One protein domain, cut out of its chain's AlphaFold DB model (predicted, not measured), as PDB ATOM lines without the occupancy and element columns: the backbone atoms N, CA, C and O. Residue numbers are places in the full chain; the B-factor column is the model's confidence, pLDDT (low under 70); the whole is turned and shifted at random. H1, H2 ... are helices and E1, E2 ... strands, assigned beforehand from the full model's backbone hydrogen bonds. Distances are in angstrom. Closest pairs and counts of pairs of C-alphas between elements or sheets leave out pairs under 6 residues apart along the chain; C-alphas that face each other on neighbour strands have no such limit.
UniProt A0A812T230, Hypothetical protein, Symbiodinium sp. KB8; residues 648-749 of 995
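AT A GLANCE: This is residues 648 to 749 of the 995 residues of the protein "Hypothetical protein" of Symbiodinium sp. KB8 (UniProt A0A812T230). With little regular structure, this is a strongly twisted sheet of five short strands, with H1 over its E1 edge, H2 grazing it, and residues 699 to 726 looping out to one end. The 102 printed residues, 39 in named elements, run H1 E1 E2 H2 E3 E4 E5; the class is mixed. The mixed sheet has order E1 E2 E3 E4 E5. It is compact, radius of gyration of the C-alphas 13.5 A, spanning 37 by 28 by 21 A.

HOW THE PARTS SIT: H1, residues 648 to 651, is only just over E1, residues 657 to 661, with 3 C-alphas falling on it. E1 and E2, residues 667 to 673, form an antiparallel hairpin; N 658 and O 672 are 2.8 A apart. E2, H2 (residues 680 to 689) and E3 (residues 694 to 698) make a strand-helix-strand unit, parallel neighbour strands with a helix between, its crossover right-handed; N 673 and O 696 are 2.8 A apart. E4, residues 727 to 730, is parallel to E3, N 729 to O 697 2.8 A, and to E5, residues 744 to 747, N 728 to O 744 2.8 A. In H2 every O i to N i+4 pair is within hydrogen-bond range; H1 is too short for one.

IN THESE COORDINATES: H1 begins at C-alpha 648 (168.526, 191.111, 202.667). E2 measures 15.4 A and H2 14.5 A from first to last C-alpha. E5 ends at C-alpha 747 (171.917, 216.411, 201.267).

THE WHOLE: The C-alphas farthest apart, of Arg 664 and Pro 711, are 42.3 A apart. The printed part has no cut; the links E3 to E4 and E4 to E5 are long. No printed residue is under 70 in pLDDT.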
ATOM      1  N   TYR A 648     167.932 189.899 202.086       94.62
ATOM      2  CA  TYR A 648     168.526 191.111 202.667       94.62
ATOM      3  C   TYR A 648     169.810 190.823 203.459       94.62
ATOM      4  O   TYR A 648     170.847 191.444 203.224       94.62
ATOM      5  N   LYS A 649     169.787 189.809 204.338       94.00
ATOM      6  CA  LYS A 649     170.953 189.387 205.144       94.00
ATOM      7  C   LYS A 649     172.120 188.841 204.305       94.00
ATOM      8  O   LYS A 649     173.245 188.799 204.800       94.00
ATOM      9  N   ARG A 650     171.866 188.398 203.067       95.56
ATOM     10  CA  ARG A 650     172.907 187.992 202.109       95.56
ATOM     11  C   ARG A 650     173.479 189.215 201.396       95.56
ATOM     12  O   ARG A 650     174.693 189.351 201.346       95.56
ATOM     13  N   LEU A 651     172.614 190.112 200.917       95.12
ATOM     14  CA  LEU A 651     173.002 191.327 200.194       95.12
ATOM     15  C   LEU A 651     173.929 192.224 201.020       95.12
ATOM     16  O   LEU A 651     174.980 192.616 200.533       95.12
ATOM     17  N   ILE A 652     173.617 192.480 202.292       95.81
ATOM     18  CA  ILE A 652     174.421 193.374 203.152       95.81
ATOM     19  C   ILE A 652     175.806 192.819 203.551       95.81
ATOM     20  O   ILE A 652     176.503 193.437 204.355       95.81
ATOM     21  N   LYS A 653     176.207 191.650 203.025       95.62
ATOM     22  CA  LYS A 653     177.593 191.155 203.087       95.62
ATOM     23  C   LYS A 653     178.470 191.755 201.983       95.62
ATOM     24  O   LYS A 653     179.684 191.821 202.148       95.62
ATOM     25  N   GLU A 654     177.871 192.211 200.883       96.69
ATOM     26  CA  GLU A 654     178.585 192.850 199.779       96.69
ATOM     27  C   GLU A 654     179.018 194.272 200.146       96.69
ATOM     28  O   GLU A 654     178.224 195.084 200.618       96.69
ATOM     29  N   TYR A 655     180.280 194.607 199.861       94.06
ATOM     30  CA  TYR A 655     180.883 195.899 200.213       94.06
ATOM     31  C   TYR A 655     180.051 197.147 199.825       94.06
ATOM     32  O   TYR A 655     180.000 198.076 200.641       94.06
ATOM     33  N   PRO A 656     179.411 197.226 198.635       95.56
ATOM     34  CA  PRO A 656     178.626 198.400 198.257       95.56
ATOM     35  C   PRO A 656     177.319 198.539 199.044       95.56
ATOM     36  O   PRO A 656     176.846 199.660 199.211       95.56
ATOM     37  N   PHE A 657     176.729 197.436 199.516       96.81
ATOM     38  CA  PHE A 657     175.374 197.389 200.064       96.81
ATOM     39  C   PHE A 657     175.381 197.638 201.572       96.81
ATOM     40  O   PHE A 657     175.881 196.838 202.358       96.81
ATOM     41  N   GLN A 658     174.849 198.782 201.997       95.06
ATOM     42  CA  GLN A 658     174.779 199.173 203.403       95.06
ATOM     43  C   GLN A 658     173.353 199.013 203.939       95.06
ATOM     44  O   GLN A 658     172.412 199.482 203.293       95.06
ATOM     45  N   PRO A 659     173.175 198.385 205.114       94.88
ATOM     46  CA  PRO A 659     171.860 198.235 205.714       94.88
ATOM     47  C   PRO A 659     171.307 199.569 206.226       94.88
ATOM     48  O   PRO A 659     172.051 200.411 206.729       94.88
ATOM     49  N   VAL A 660     169.982 199.692 206.208       92.62
ATOM     50  CA  VAL A 660     169.231 200.742 206.906       92.62
ATOM     51  C   VAL A 660     168.487 200.113 208.082       92.62
ATOM     52  O   VAL A 660     168.034 198.970 208.003       92.62
ATOM     53  N   ARG A 661     168.376 200.852 209.189       90.31
ATOM     54  CA  ARG A 661     167.610 200.448 210.372       90.31
ATOM     55  C   ARG A 661     166.608 201.524 210.770       90.31
ATOM     56  O   ARG A 661     166.898 202.707 210.610       90.31
ATOM     57  N   ASN A 662     165.463 201.099 211.295       87.25
ATOM     58  CA  ASN A 662     164.482 201.988 211.919       87.25
ATOM     59  C   ASN A 662     164.921 202.410 213.338       87.25
ATOM     60  O   ASN A 662     165.950 201.968 213.855       87.25
ATOM     61  N   GLU A 663     164.111 203.241 213.992       87.25
ATOM     62  CA  GLU A 663     164.322 203.723 215.363       87.25
ATOM     63  C   GLU A 663     164.342 202.609 216.427       87.25
ATOM     64  O   GLU A 663     164.908 202.795 217.501       87.25
ATOM     65  N   ARG A 664     163.790 201.430 216.113       89.50
ATOM     66  CA  ARG A 664     163.828 200.219 216.954       89.50
ATOM     67  C   ARG A 664     165.070 199.353 216.698       89.50
ATOM     68  O   ARG A 664     165.197 198.272 217.266       89.50
ATOM     69  N   GLY A 665     165.975 199.786 215.816       87.56
ATOM     70  CA  GLY A 665     167.179 199.048 215.424       87.56
ATOM     71  C   GLY A 665     166.930 197.861 214.483       87.56
ATOM     72  O   GLY A 665     167.872 197.122 214.181       87.56
ATOM     73  N   GLN A 666     165.700 197.675 214.001       89.75
ATOM     74  CA  GLN A 666     165.319 196.611 213.072       89.75
ATOM     75  C   GLN A 666     165.717 196.999 211.644       89.75
ATOM     76  O   GLN A 666     165.637 198.170 211.276       89.75
ATOM     77  N   PHE A 667     166.144 196.030 210.831       94.19
ATOM     78  CA  PHE A 667     166.395 196.274 209.409       94.19
ATOM     79  C   PHE A 667     165.084 196.541 208.657       94.19
ATOM     80  O   PHE A 667     164.054 195.961 208.986       94.19
ATOM     81  N   VAL A 668     165.153 197.379 207.624       91.88
ATOM     82  CA  VAL A 668     164.044 197.684 206.701       91.88
ATOM     83  C   VAL A 668     164.450 197.331 205.268       91.88
ATOM     84  O   VAL A 668     165.646 197.268 204.992       91.88
ATOM     85  N   ASN A 669     163.497 197.166 204.341       92.56
ATOM     86  CA  ASN A 669     163.742 196.875 202.911       92.56
ATOM     87  C   ASN A 669     164.335 198.054 202.112       92.56
ATOM     88  O   ASN A 669     163.939 198.334 200.982       92.56
ATOM     89  N   VAL A 670     165.317 198.739 202.696       94.25
ATOM     90  CA  VAL A 670     166.116 199.786 202.065       94.25
ATOM     91  C   VAL A 670     167.590 199.405 202.178       94.25
ATOM     92  O   VAL A 670     168.060 199.048 203.262       94.25
ATOM     93  N   ILE A 671     168.320 199.480 201.067       96.50
ATOM     94  CA  ILE A 671     169.774 199.289 201.004       96.50
ATOM     95  C   ILE A 671     170.397 200.548 200.406       96.50
ATOM     96  O   ILE A 671     169.987 201.005 199.341       96.50
ATOM     97  N   LEU A 672     171.417 201.096 201.069       97.19
ATOM     98  CA  LEU A 672     172.184 202.218 200.527       97.19
ATOM     99  C   LEU A 672     173.400 201.688 199.761       97.19
ATOM    100  O   LEU A 672     174.222 200.967 200.328       97.19
ATOM    101  N   VAL A 673     173.536 202.049 198.487       97.31
ATOM    102  CA  VAL A 673     174.677 201.696 197.636       97.31
ATOM    103  C   VAL A 673     175.741 202.780 197.773       97.31
ATOM    104  O   VAL A 673     175.538 203.914 197.346       97.31
ATOM    105  N   ARG A 674     176.863 202.448 198.422       94.88
ATOM    106  CA  ARG A 674     177.882 203.430 198.845       94.88
ATOM    107  C   ARG A 674     179.101 203.560 197.926       94.88
ATOM    108  O   ARG A 674     180.016 204.330 198.209       94.88
ATOM    109  N   SER A 675     179.189 202.729 196.897       94.88
ATOM    110  CA  SER A 675     180.323 202.683 195.974       94.88
ATOM    111  C   SER A 675     179.889 202.077 194.642       94.88
ATOM    112  O   SER A 675     178.846 201.420 194.594       94.88
ATOM    113  N   PRO A 676     180.713 202.188 193.586       95.00
ATOM    114  CA  PRO A 676     180.528 201.394 192.378       95.00
ATOM    115  C   PRO A 676     180.516 199.894 192.695       95.00
ATOM    116  O   PRO A 676     181.120 199.449 193.684       95.00
ATOM    117  N   PHE A 677     179.862 199.113 191.838       95.06
ATOM    118  CA  PHE A 677     179.962 197.659 191.860       95.06
ATOM    119  C   PHE A 677     181.370 197.243 191.424       95.06
ATOM    120  O   PHE A 677     181.858 197.654 190.374       95.06
ATOM    121  N   ARG A 678     182.034 196.429 192.246       89.31
ATOM    122  CA  ARG A 678     183.409 195.950 192.023       89.31
ATOM    123  C   ARG A 678     183.464 194.644 191.237       89.31
ATOM    124  O   ARG A 678     184.537 194.235 190.808       89.31
ATOM    125  N   SER A 679     182.329 193.968 191.084       92.38
ATOM    126  CA  SER A 679     182.216 192.684 190.402       92.38
ATOM    127  C   SER A 679     180.893 192.578 189.650       92.38
ATOM    128  O   SER A 679     179.903 193.235 189.989       92.38
ATOM    129  N   ARG A 680     180.856 191.697 188.643       93.88
ATOM    130  CA  ARG A 680     179.626 191.375 187.910       93.88
ATOM    131  C   ARG A 680     178.534 190.846 188.852       93.88
ATOM    132  O   ARG A 680     177.402 191.308 188.770       93.88
ATOM    133  N   HIS A 681     178.916 190.016 189.827       95.62
ATOM    134  CA  HIS A 681     178.036 189.485 190.875       95.62
ATOM    135  C   HIS A 681     177.241 190.573 191.618       95.62
ATOM    136  O   HIS A 681     176.029 190.451 191.774       95.62
ATOM    137  N   GLN A 682     177.889 191.670 192.026       95.81
ATOM    138  CA  GLN A 682     177.216 192.777 192.725       95.81
ATOM    139  C   GLN A 682     176.192 193.491 191.831       95.81
ATOM    140  O   GLN A 682     175.110 193.855 192.297       95.81
ATOM    141  N   LYS A 683     176.503 193.644 190.538       95.50
ATOM    142  CA  LYS A 683     175.583 194.217 189.548       95.50
ATOM    143  C   LYS A 683     174.392 193.291 189.289       95.50
ATOM    144  O   LYS A 683     173.269 193.776 189.212       95.50
ATOM    145  N   ASP A 684     174.610 191.978 189.225       97.25
ATOM    146  CA  ASP A 684     173.542 190.988 189.040       97.25
ATOM    147  C   ASP A 684     172.623 190.896 190.266       97.25
ATOM    148  O   ASP A 684     171.405 190.915 190.110       97.25
ATOM    149  N   LEU A 685     173.182 190.914 191.483       97.06
ATOM    150  CA  LEU A 685     172.407 191.013 192.726       97.06
ATOM    151  C   LEU A 685     171.524 192.269 192.754       97.06
ATOM    152  O   LEU A 685     170.358 192.187 193.136       97.06
ATOM    153  N   TYR A 686     172.047 193.423 192.328       96.81
ATOM    154  CA  TYR A 686     171.229 194.629 192.195       96.81
ATOM    155  C   TYR A 686     170.093 194.429 191.178       96.81
ATOM    156  O   TYR A 686     168.934 194.673 191.505       96.81
ATOM    157  N   GLN A 687     170.396 193.944 189.969       96.75
ATOM    158  CA  GLN A 687     169.380 193.752 188.925       96.75
ATOM    159  C   GLN A 687     168.293 192.746 189.326       96.75
ATOM    160  O   GLN A 687     167.138 192.954 188.962       96.75
ATOM    161  N   GLN A 688     168.648 191.708 190.090       96.75
ATOM    162  CA  GLN A 688     167.712 190.716 190.615       96.75
ATOM    163  C   GLN A 688     166.733 191.327 191.631       96.75
ATOM    164  O   GLN A 688     165.536 191.094 191.528       96.75
ATOM    165  N   TYR A 689     167.223 192.121 192.592       95.94
ATOM    166  CA  TYR A 689     166.428 192.535 193.759       95.94
ATOM    167  C   TYR A 689     165.898 193.978 193.725       95.94
ATOM    168  O   TYR A 689     165.138 194.359 194.614       95.94
ATOM    169  N   LYS A 690     166.251 194.795 192.722       93.69
ATOM    170  CA  LYS A 690     165.867 196.227 192.636       93.69
ATOM    171  C   LYS A 690     164.361 196.528 192.652       93.69
ATOM    172  O   LYS A 690     163.986 197.661 192.935       93.69
ATOM    173  N   ASN A 691     163.522 195.545 192.323       92.19
ATOM    174  CA  ASN A 691     162.061 195.677 192.318       92.19
ATOM    175  C   ASN A 691     161.419 195.212 193.643       92.19
ATOM    176  O   ASN A 691     160.254 195.502 193.883       92.19
ATOM    177  N   GLU A 692     162.166 194.498 194.490       91.94
ATOM    178  CA  GLU A 692     161.700 193.896 195.752       91.94
ATOM    179  C   GLU A 692     162.261 194.634 196.982       91.94
ATOM    180  O   GLU A 692     161.641 194.667 198.043       91.94
ATOM    181  N   ILE A 693     163.444 195.238 196.839       93.88
ATOM    182  CA  ILE A 693     164.152 196.007 197.866       93.88
ATOM    183  C   ILE A 693     164.463 197.391 197.296       93.88
ATOM    184  O   ILE A 693     164.984 197.510 196.188       93.88
ATOM    185  N   LEU A 694     164.208 198.447 198.070       95.06
ATOM    186  CA  LEU A 694     164.525 199.811 197.659       95.06
ATOM    187  C   LEU A 694     166.034 200.076 197.777       95.06
ATOM    188  O   LEU A 694     166.560 200.306 198.867       95.06
ATOM    189  N   PHE A 695     166.736 200.088 196.647       97.00
ATOM    190  CA  PHE A 695     168.119 200.559 196.592       97.00
ATOM    191  C   PHE A 695     168.156 202.077 196.382       97.00
ATOM    192  O   PHE A 695     167.540 202.597 195.453       97.00
ATOM    193  N   LEU A 696     168.911 202.781 197.223       97.31
ATOM    194  CA  LEU A 696     169.204 204.213 197.090       97.31
ATOM    195  C   LEU A 696     170.718 204.403 197.031       97.31
ATOM    196  O   LEU A 696     171.449 203.676 197.697       97.31
ATOM    197  N   GLY A 697     171.219 205.382 196.287       96.88
ATOM    198  CA  GLY A 697     172.650 205.694 196.321       96.88
ATOM    199  C   GLY A 697     173.039 206.538 197.541       96.88
ATOM    200  O   GLY A 697     172.212 207.279 198.076       96.88
ATOM    201  N   ILE A 698     174.294 206.450 197.990       95.62
ATOM    202  CA  ILE A 698     174.858 207.347 199.012       95.62
ATOM    203  C   ILE A 698     176.307 207.743 198.698       95.62
ATOM    204  O   ILE A 698     177.165 206.892 198.464       95.62
ATOM    205  N   SER A 699     176.604 209.043 198.756       92.50
ATOM    206  CA  SER A 699     177.968 209.569 198.658       92.50
ATOM    207  C   SER A 699     178.815 209.049 199.823       92.50
ATOM    208  O   SER A 699     178.483 209.239 200.997       92.50
ATOM    209  N   SER A 700     179.908 208.356 199.496       89.94
ATOM    210  CA  SER A 700     180.759 207.681 200.485       89.94
ATOM    211  C   SER A 700     182.181 207.368 200.016       89.94
ATOM    212  O   SER A 700     183.055 207.228 200.873       89.94
ATOM    213  N   PHE A 701     182.407 207.165 198.719       89.75
ATOM    214  CA  PHE A 701     183.669 206.663 198.177       89.75
ATOM    215  C   PHE A 701     184.192 207.633 197.118       89.75
ATOM    216  O   PHE A 701     183.577 207.745 196.063       89.75
ATOM    217  N   GLU A 702     185.303 208.316 197.405       91.00
ATOM    218  CA  GLU A 702     185.916 209.308 196.503       91.00
ATOM    219  C   GLU A 702     184.861 210.283 195.956       91.00
ATOM    220  O   GLU A 702     184.185 210.909 196.764       91.00
ATOM    221  N   ASP A 703     184.663 210.374 194.641       91.06
ATOM    222  CA  ASP A 703     183.703 211.280 193.990       91.06
ATOM    223  C   ASP A 703     182.344 210.619 193.653       91.06
ATOM    224  O   ASP A 703     181.513 211.199 192.953       91.06
ATOM    225  N   TYR A 704     182.083 209.408 194.165       92.69
ATOM    226  CA  TYR A 704     180.861 208.642 193.890       92.69
ATOM    227  C   TYR A 704     179.578 209.462 194.181       92.69
ATOM    228  O   TYR A 704     179.407 209.966 195.304       92.69
ATOM    229  N   PRO A 705     178.648 209.580 193.207       92.50
ATOM    230  CA  PRO A 705     178.437 208.676 192.067       92.50
ATOM    231  C   PRO A 705     179.186 208.996 190.770       92.50
ATOM    232  O   PRO A 705     179.001 208.265 189.803       92.50
ATOM    233  N   GLN A 706     180.014 210.038 190.720       91.75
ATOM    234  CA  GLN A 706     180.848 210.300 189.547       91.75
ATOM    235  C   GLN A 706     182.100 209.403 189.554       91.75
ATOM    236  O   GLN A 706     182.550 208.984 190.627       91.75
ATOM    237  N   PRO A 707     182.678 209.083 188.380       90.88
ATOM    238  CA  PRO A 707     183.942 208.367 188.306       90.88
ATOM    239  C   PRO A 707     185.055 209.186 188.972       90.88
ATOM    240  O   PRO A 707     185.250 210.349 188.611       90.88
ATOM    241  N   PRO A 708     185.810 208.605 189.921       89.69
ATOM    242  CA  PRO A 708     186.871 209.327 190.608       89.69
ATOM    243  C   PRO A 708     187.986 209.686 189.617       89.69
ATOM    244  O   PRO A 708     188.358 208.840 188.794       89.69
ATOM    245  N   PRO A 709     188.604 210.878 189.692       88.88
ATOM    246  CA  PRO A 709     189.748 211.220 188.857       88.88
ATOM    247  C   PRO A 709     191.027 210.518 189.333       88.88
ATOM    248  O   PRO A 709     191.944 210.357 188.531       88.88
ATOM    249  N   ASN A 710     191.055 209.994 190.568       90.62
ATOM    250  CA  ASN A 710     192.168 209.233 191.144       90.62
ATOM    251  C   ASN A 710     192.719 208.181 190.156       90.62
ATOM    252  O   ASN A 710     191.971 207.282 189.756       90.62
ATOM    253  N   PRO A 711     193.988 208.269 189.712       89.12
ATOM    254  CA  PRO A 711     194.545 207.352 188.715       89.12
ATOM    255  C   PRO A 711     194.704 205.920 189.243       89.12
ATOM    256  O   PRO A 711     194.817 204.991 188.453       89.12
ATOM    257  N   PHE A 712     194.665 205.730 190.565       88.75
ATOM    258  CA  PHE A 712     194.750 204.424 191.219       88.75
ATOM    259  C   PHE A 712     193.374 203.761 191.435       88.75
ATOM    260  O   PHE A 712     193.302 202.685 192.028       88.75
ATOM    261  N   SER A 713     192.284 204.394 190.985       89.25
ATOM    262  CA  SER A 713     190.912 203.887 191.111       89.25
ATOM    263  C   SER A 713     190.359 203.357 189.792       89.25
ATOM    264  O   SER A 713     190.582 203.936 188.727       89.25
ATOM    265  N   GLY A 714     189.553 202.295 189.878       86.75
ATOM    266  CA  GLY A 714     188.753 201.812 188.754       86.75
ATOM    267  C   GLY A 714     187.793 202.892 188.242       86.75
ATOM    268  O   GLY A 714     187.138 203.578 189.029       86.75
ATOM    269  N   LYS A 715     187.725 203.040 186.917       89.19
ATOM    270  CA  LYS A 715     186.867 204.008 186.220       89.19
ATOM    271  C   LYS A 715     185.579 203.337 185.745       89.19
ATOM    272  O   LYS A 715     185.546 202.127 185.539       89.19
ATOM    273  N   PHE A 716     184.544 204.141 185.544       92.06
ATOM    274  CA  PHE A 716     183.243 203.727 185.024       92.06
ATOM    275  C   PHE A 716     182.596 204.905 184.262       92.06
ATOM    276  O   PHE A 716     183.062 206.039 184.421       92.06
ATOM    277  N   PRO A 717     181.577 204.677 183.411       90.38
ATOM    278  CA  PRO A 717     180.895 205.748 182.680       90.38
ATOM    279  C   PRO A 717     180.264 206.790 183.613       90.38
ATOM    280  O   PRO A 717     179.753 206.451 184.681       90.38
ATOM    281  N   ILE A 718     180.290 208.064 183.212       85.81
ATOM    282  CA  ILE A 718     179.856 209.195 184.054       85.81
ATOM    283  C   ILE A 718     178.374 209.132 184.456       85.81
ATOM    284  O   ILE A 718     177.990 209.637 185.507       85.81
ATOM    285  N   ASP A 719     177.557 208.485 183.634       86.44
ATOM    286  CA  ASP A 719     176.119 208.304 183.778       86.44
ATOM    287  C   ASP A 719     175.726 207.036 184.562       86.44
ATOM    288  O   ASP A 719     174.618 206.986 185.103       86.44
ATOM    289  N   GLU A 720     176.625 206.044 184.702       91.19
ATOM    290  CA  GLU A 720     176.271 204.681 185.148       91.19
ATOM    291  C   GLU A 720     175.546 204.639 186.502       91.19
ATOM    292  O   GLU A 720     174.622 203.847 186.659       91.19
ATOM    293  N   TYR A 721     175.942 205.470 187.474       93.31
ATOM    294  CA  TYR A 721     175.352 205.493 188.826       93.31
ATOM    295  C   TYR A 721     174.491 206.727 189.106       93.31
ATOM    296  O   TYR A 721     173.769 206.760 190.104       93.31
ATOM    297  N   VAL A 722     174.549 207.733 188.236       88.31
ATOM    298  CA  VAL A 722     173.933 209.047 188.459       88.31
ATOM    299  C   VAL A 722     172.418 209.017 188.210       88.31
ATOM    300  O   VAL A 722     171.678 209.747 188.864       88.31
ATOM    301  N   GLY A 723     171.941 208.120 187.340       87.38
ATOM    302  CA  GLY A 723     170.513 207.831 187.135       87.38
ATOM    303  C   GLY A 723     170.055 206.440 187.602       87.38
ATOM    304  O   GLY A 723     168.908 206.074 187.363       87.38
ATOM    305  N   LEU A 724     170.933 205.640 188.222       93.88
ATOM    306  CA  LEU A 724     170.690 204.203 188.441       93.88
ATOM    307  C   LEU A 724     169.656 203.890 189.525       93.88
ATOM    308  O   LEU A 724     169.014 202.841 189.466       93.88
ATOM    309  N   PHE A 725     169.534 204.770 190.520       95.25
ATOM    310  CA  PHE A 725     168.689 204.589 191.698       95.25
ATOM    311  C   PHE A 725     167.578 205.647 191.727       95.25
ATOM    312  O   PHE A 725     167.837 206.799 191.378       95.25
ATOM    313  N   PRO A 726     166.366 205.321 192.212       93.69
ATOM    314  CA  PRO A 726     165.258 206.278 192.309       93.69
ATOM    315  C   PRO A 726     165.526 207.438 193.283       93.69
ATOM    316  O   PRO A 726     164.849 208.466 193.226       93.69
ATOM    317  N   GLY A 727     166.518 207.310 194.170       96.12
ATOM    318  CA  GLY A 727     166.975 208.395 195.028       96.12
ATOM    319  C   GLY A 727     168.440 208.268 195.438       96.12
ATOM    320  O   GLY A 727     169.020 207.179 195.406       96.12
ATOM    321  N   PHE A 728     169.033 209.399 195.822       96.19
ATOM    322  CA  PHE A 728     170.446 209.518 196.157       96.19
ATOM    323  C   PHE A 728     170.689 210.473 197.337       96.19
ATOM    324  O   PHE A 728     170.237 211.622 197.355       96.19
ATOM    325  N   LEU A 729     171.451 209.997 198.320       95.38
ATOM    326  CA  LEU A 729     171.955 210.767 199.452       95.38
ATOM    327  C   LEU A 729     173.299 211.386 199.031       95.38
ATOM    328  O   LEU A 729     174.313 210.690 198.960       95.38
ATOM    329  N   HIS A 730     173.291 212.667 198.656       92.62
ATOM    330  CA  HIS A 730     174.408 213.350 197.997       92.62
ATOM    331  C   HIS A 730     175.137 214.349 198.906       92.62
ATOM    332  O   HIS A 730     174.600 214.831 199.903       92.62
ATOM    333  N   MET A 731     176.353 214.729 198.498       87.00
ATOM    334  CA  MET A 731     177.145 215.789 199.151       87.00
ATOM    335  C   MET A 731     177.580 216.923 198.233       87.00
ATOM    336  O   MET A 731     178.107 217.922 198.713       87.00
ATOM    337  N   VAL A 732     177.341 216.793 196.933       85.31
ATOM    338  CA  VAL A 732     177.690 217.810 195.938       85.31
ATOM    339  C   VAL A 732     176.938 219.124 196.194       85.31
ATOM    340  O   VAL A 732     175.785 219.105 196.631       85.31
ATOM    341  N   ARG A 733     177.609 220.259 195.944       87.00
ATOM    342  CA  ARG A 733     177.080 221.619 196.180       87.00
ATOM    343  C   ARG A 733     175.937 221.996 195.231       87.00
ATOM    344  O   ARG A 733     175.030 222.707 195.643       87.00
ATOM    345  N   GLU A 734     176.010 221.511 193.994       89.25
ATOM    346  CA  GLU A 734     175.114 221.827 192.872       89.25
ATOM    347  C   GLU A 734     174.576 220.506 192.277       89.25
ATOM    348  O   GLU A 734     175.009 220.075 191.203       89.25
ATOM    349  N   PRO A 735     173.733 219.763 193.024       91.44
ATOM    350  CA  PRO A 735     173.282 218.421 192.646       91.44
ATOM    351  C   PRO A 735     172.551 218.361 191.301       91.44
ATOM    352  O   PRO A 735     172.682 217.371 190.587       91.44
ATOM    353  N   GLU A 736     171.837 219.421 190.935       90.44
ATOM    354  CA  GLU A 736     171.108 219.576 189.675       90.44
ATOM    355  C   GLU A 736     171.997 219.580 188.421       90.44
ATOM    356  O   GLU A 736     171.495 219.362 187.321       90.44
ATOM    357  N   LYS A 737     173.314 219.792 188.564       89.69
ATOM    358  CA  LYS A 737     174.284 219.672 187.458       89.69
ATOM    359  C   LYS A 737     174.741 218.237 187.201       89.69
ATOM    360  O   LYS A 737     175.424 217.987 186.213       89.69
ATOM    361  N   ILE A 738     174.432 217.324 188.119       90.31
ATOM    362  CA  ILE A 738     174.896 215.937 188.096       90.31
ATOM    363  C   ILE A 738     173.685 215.023 187.922       90.31
ATOM    364  O   ILE A 738     173.585 214.321 186.922       90.31
ATOM    365  N   PHE A 739     172.743 215.056 188.861       92.75
ATOM    366  CA  PHE A 739     171.607 214.141 188.888       92.75
ATOM    367  C   PHE A 739     170.470 214.588 187.956       92.75
ATOM    368  O   PHE A 739     170.098 215.764 187.970       92.75
ATOM    369  N   PRO A 740     169.842 213.664 187.203       92.12
ATOM    370  CA  PRO A 740     168.660 213.989 186.417       92.12
ATOM    371  C   PRO A 740     167.453 214.281 187.336       92.12
ATOM    372  O   PRO A 740     167.340 213.670 188.404       92.12
ATOM    373  N   PRO A 741     166.491 215.134 186.920       92.00
ATOM    374  CA  PRO A 741     165.353 215.551 187.759       92.00
ATOM    375  C   PRO A 741     164.423 214.429 188.256       92.00
ATOM    376  O   PRO A 741     163.574 214.659 189.121       92.00
ATOM    377  N   SER A 742     164.539 213.221 187.699       92.06
ATOM    378  CA  SER A 742     163.801 212.030 188.127       92.06
ATOM    379  C   SER A 742     164.276 211.479 189.479       92.06
ATOM    380  O   SER A 742     163.461 210.922 190.219       92.06
ATOM    381  N   VAL A 743     165.556 211.649 189.824       94.50
ATOM    382  CA  VAL A 743     166.160 211.104 191.049       94.50
ATOM    383  C   VAL A 743     165.787 211.975 192.250       94.50
ATOM    384  O   VAL A 743     165.891 213.199 192.211       94.50
ATOM    385  N   LYS A 744     165.350 211.355 193.352       96.06
ATOM    386  CA  LYS A 744     165.047 212.064 194.607       96.06
ATOM    387  C   LYS A 744     166.317 212.304 195.417       96.06
ATOM    388  O   LYS A 744     167.028 211.359 195.741       96.06
ATOM    389  N   LEU A 745     166.598 213.558 195.761       94.94
ATOM    390  CA  LEU A 745     167.886 213.966 196.327       94.94
ATOM    391  C   LEU A 745     167.754 214.429 197.779       94.94
ATOM    392  O   LEU A 745     166.827 215.159 198.128       94.94
ATOM    393  N   LEU A 746     168.706 214.012 198.615       94.75
ATOM    394  CA  LEU A 746     168.838 214.438 200.009       94.75
ATOM    395  C   LEU A 746     170.301 214.787 200.310       94.75
ATOM    396  O   LEU A 746     171.183 213.979 200.032       94.75
ATOM    397  N   LEU A 747     170.562 215.951 200.918       93.19
ATOM    398  CA  LEU A 747     171.917 216.411 201.267       93.19
ATOM    399  C   LEU A 747     172.471 215.658 202.499       93.19
ATOM    400  O   LEU A 747     172.560 216.186 203.612       93.19
ATOM    401  N   MET A 748     172.829 214.392 202.307       90.50
ATOM    402  CA  MET A 748     173.207 213.421 203.335       90.50
ATOM    403  C   MET A 748     174.322 212.497 202.824       90.50
ATOM    404  O   MET A 748     174.391 212.205 201.638       90.50
ATOM    405  N   SER A 749     175.195 212.017 203.706       90.69
ATOM    406  CA  SER A 749     176.238 211.037 203.387       90.69
ATOM    407  C   SER A 749     176.559 210.127 204.555       90.69
ATOM    408  O   SER A 749     176.064 210.280 205.670       90.69
TER     409      SER A 749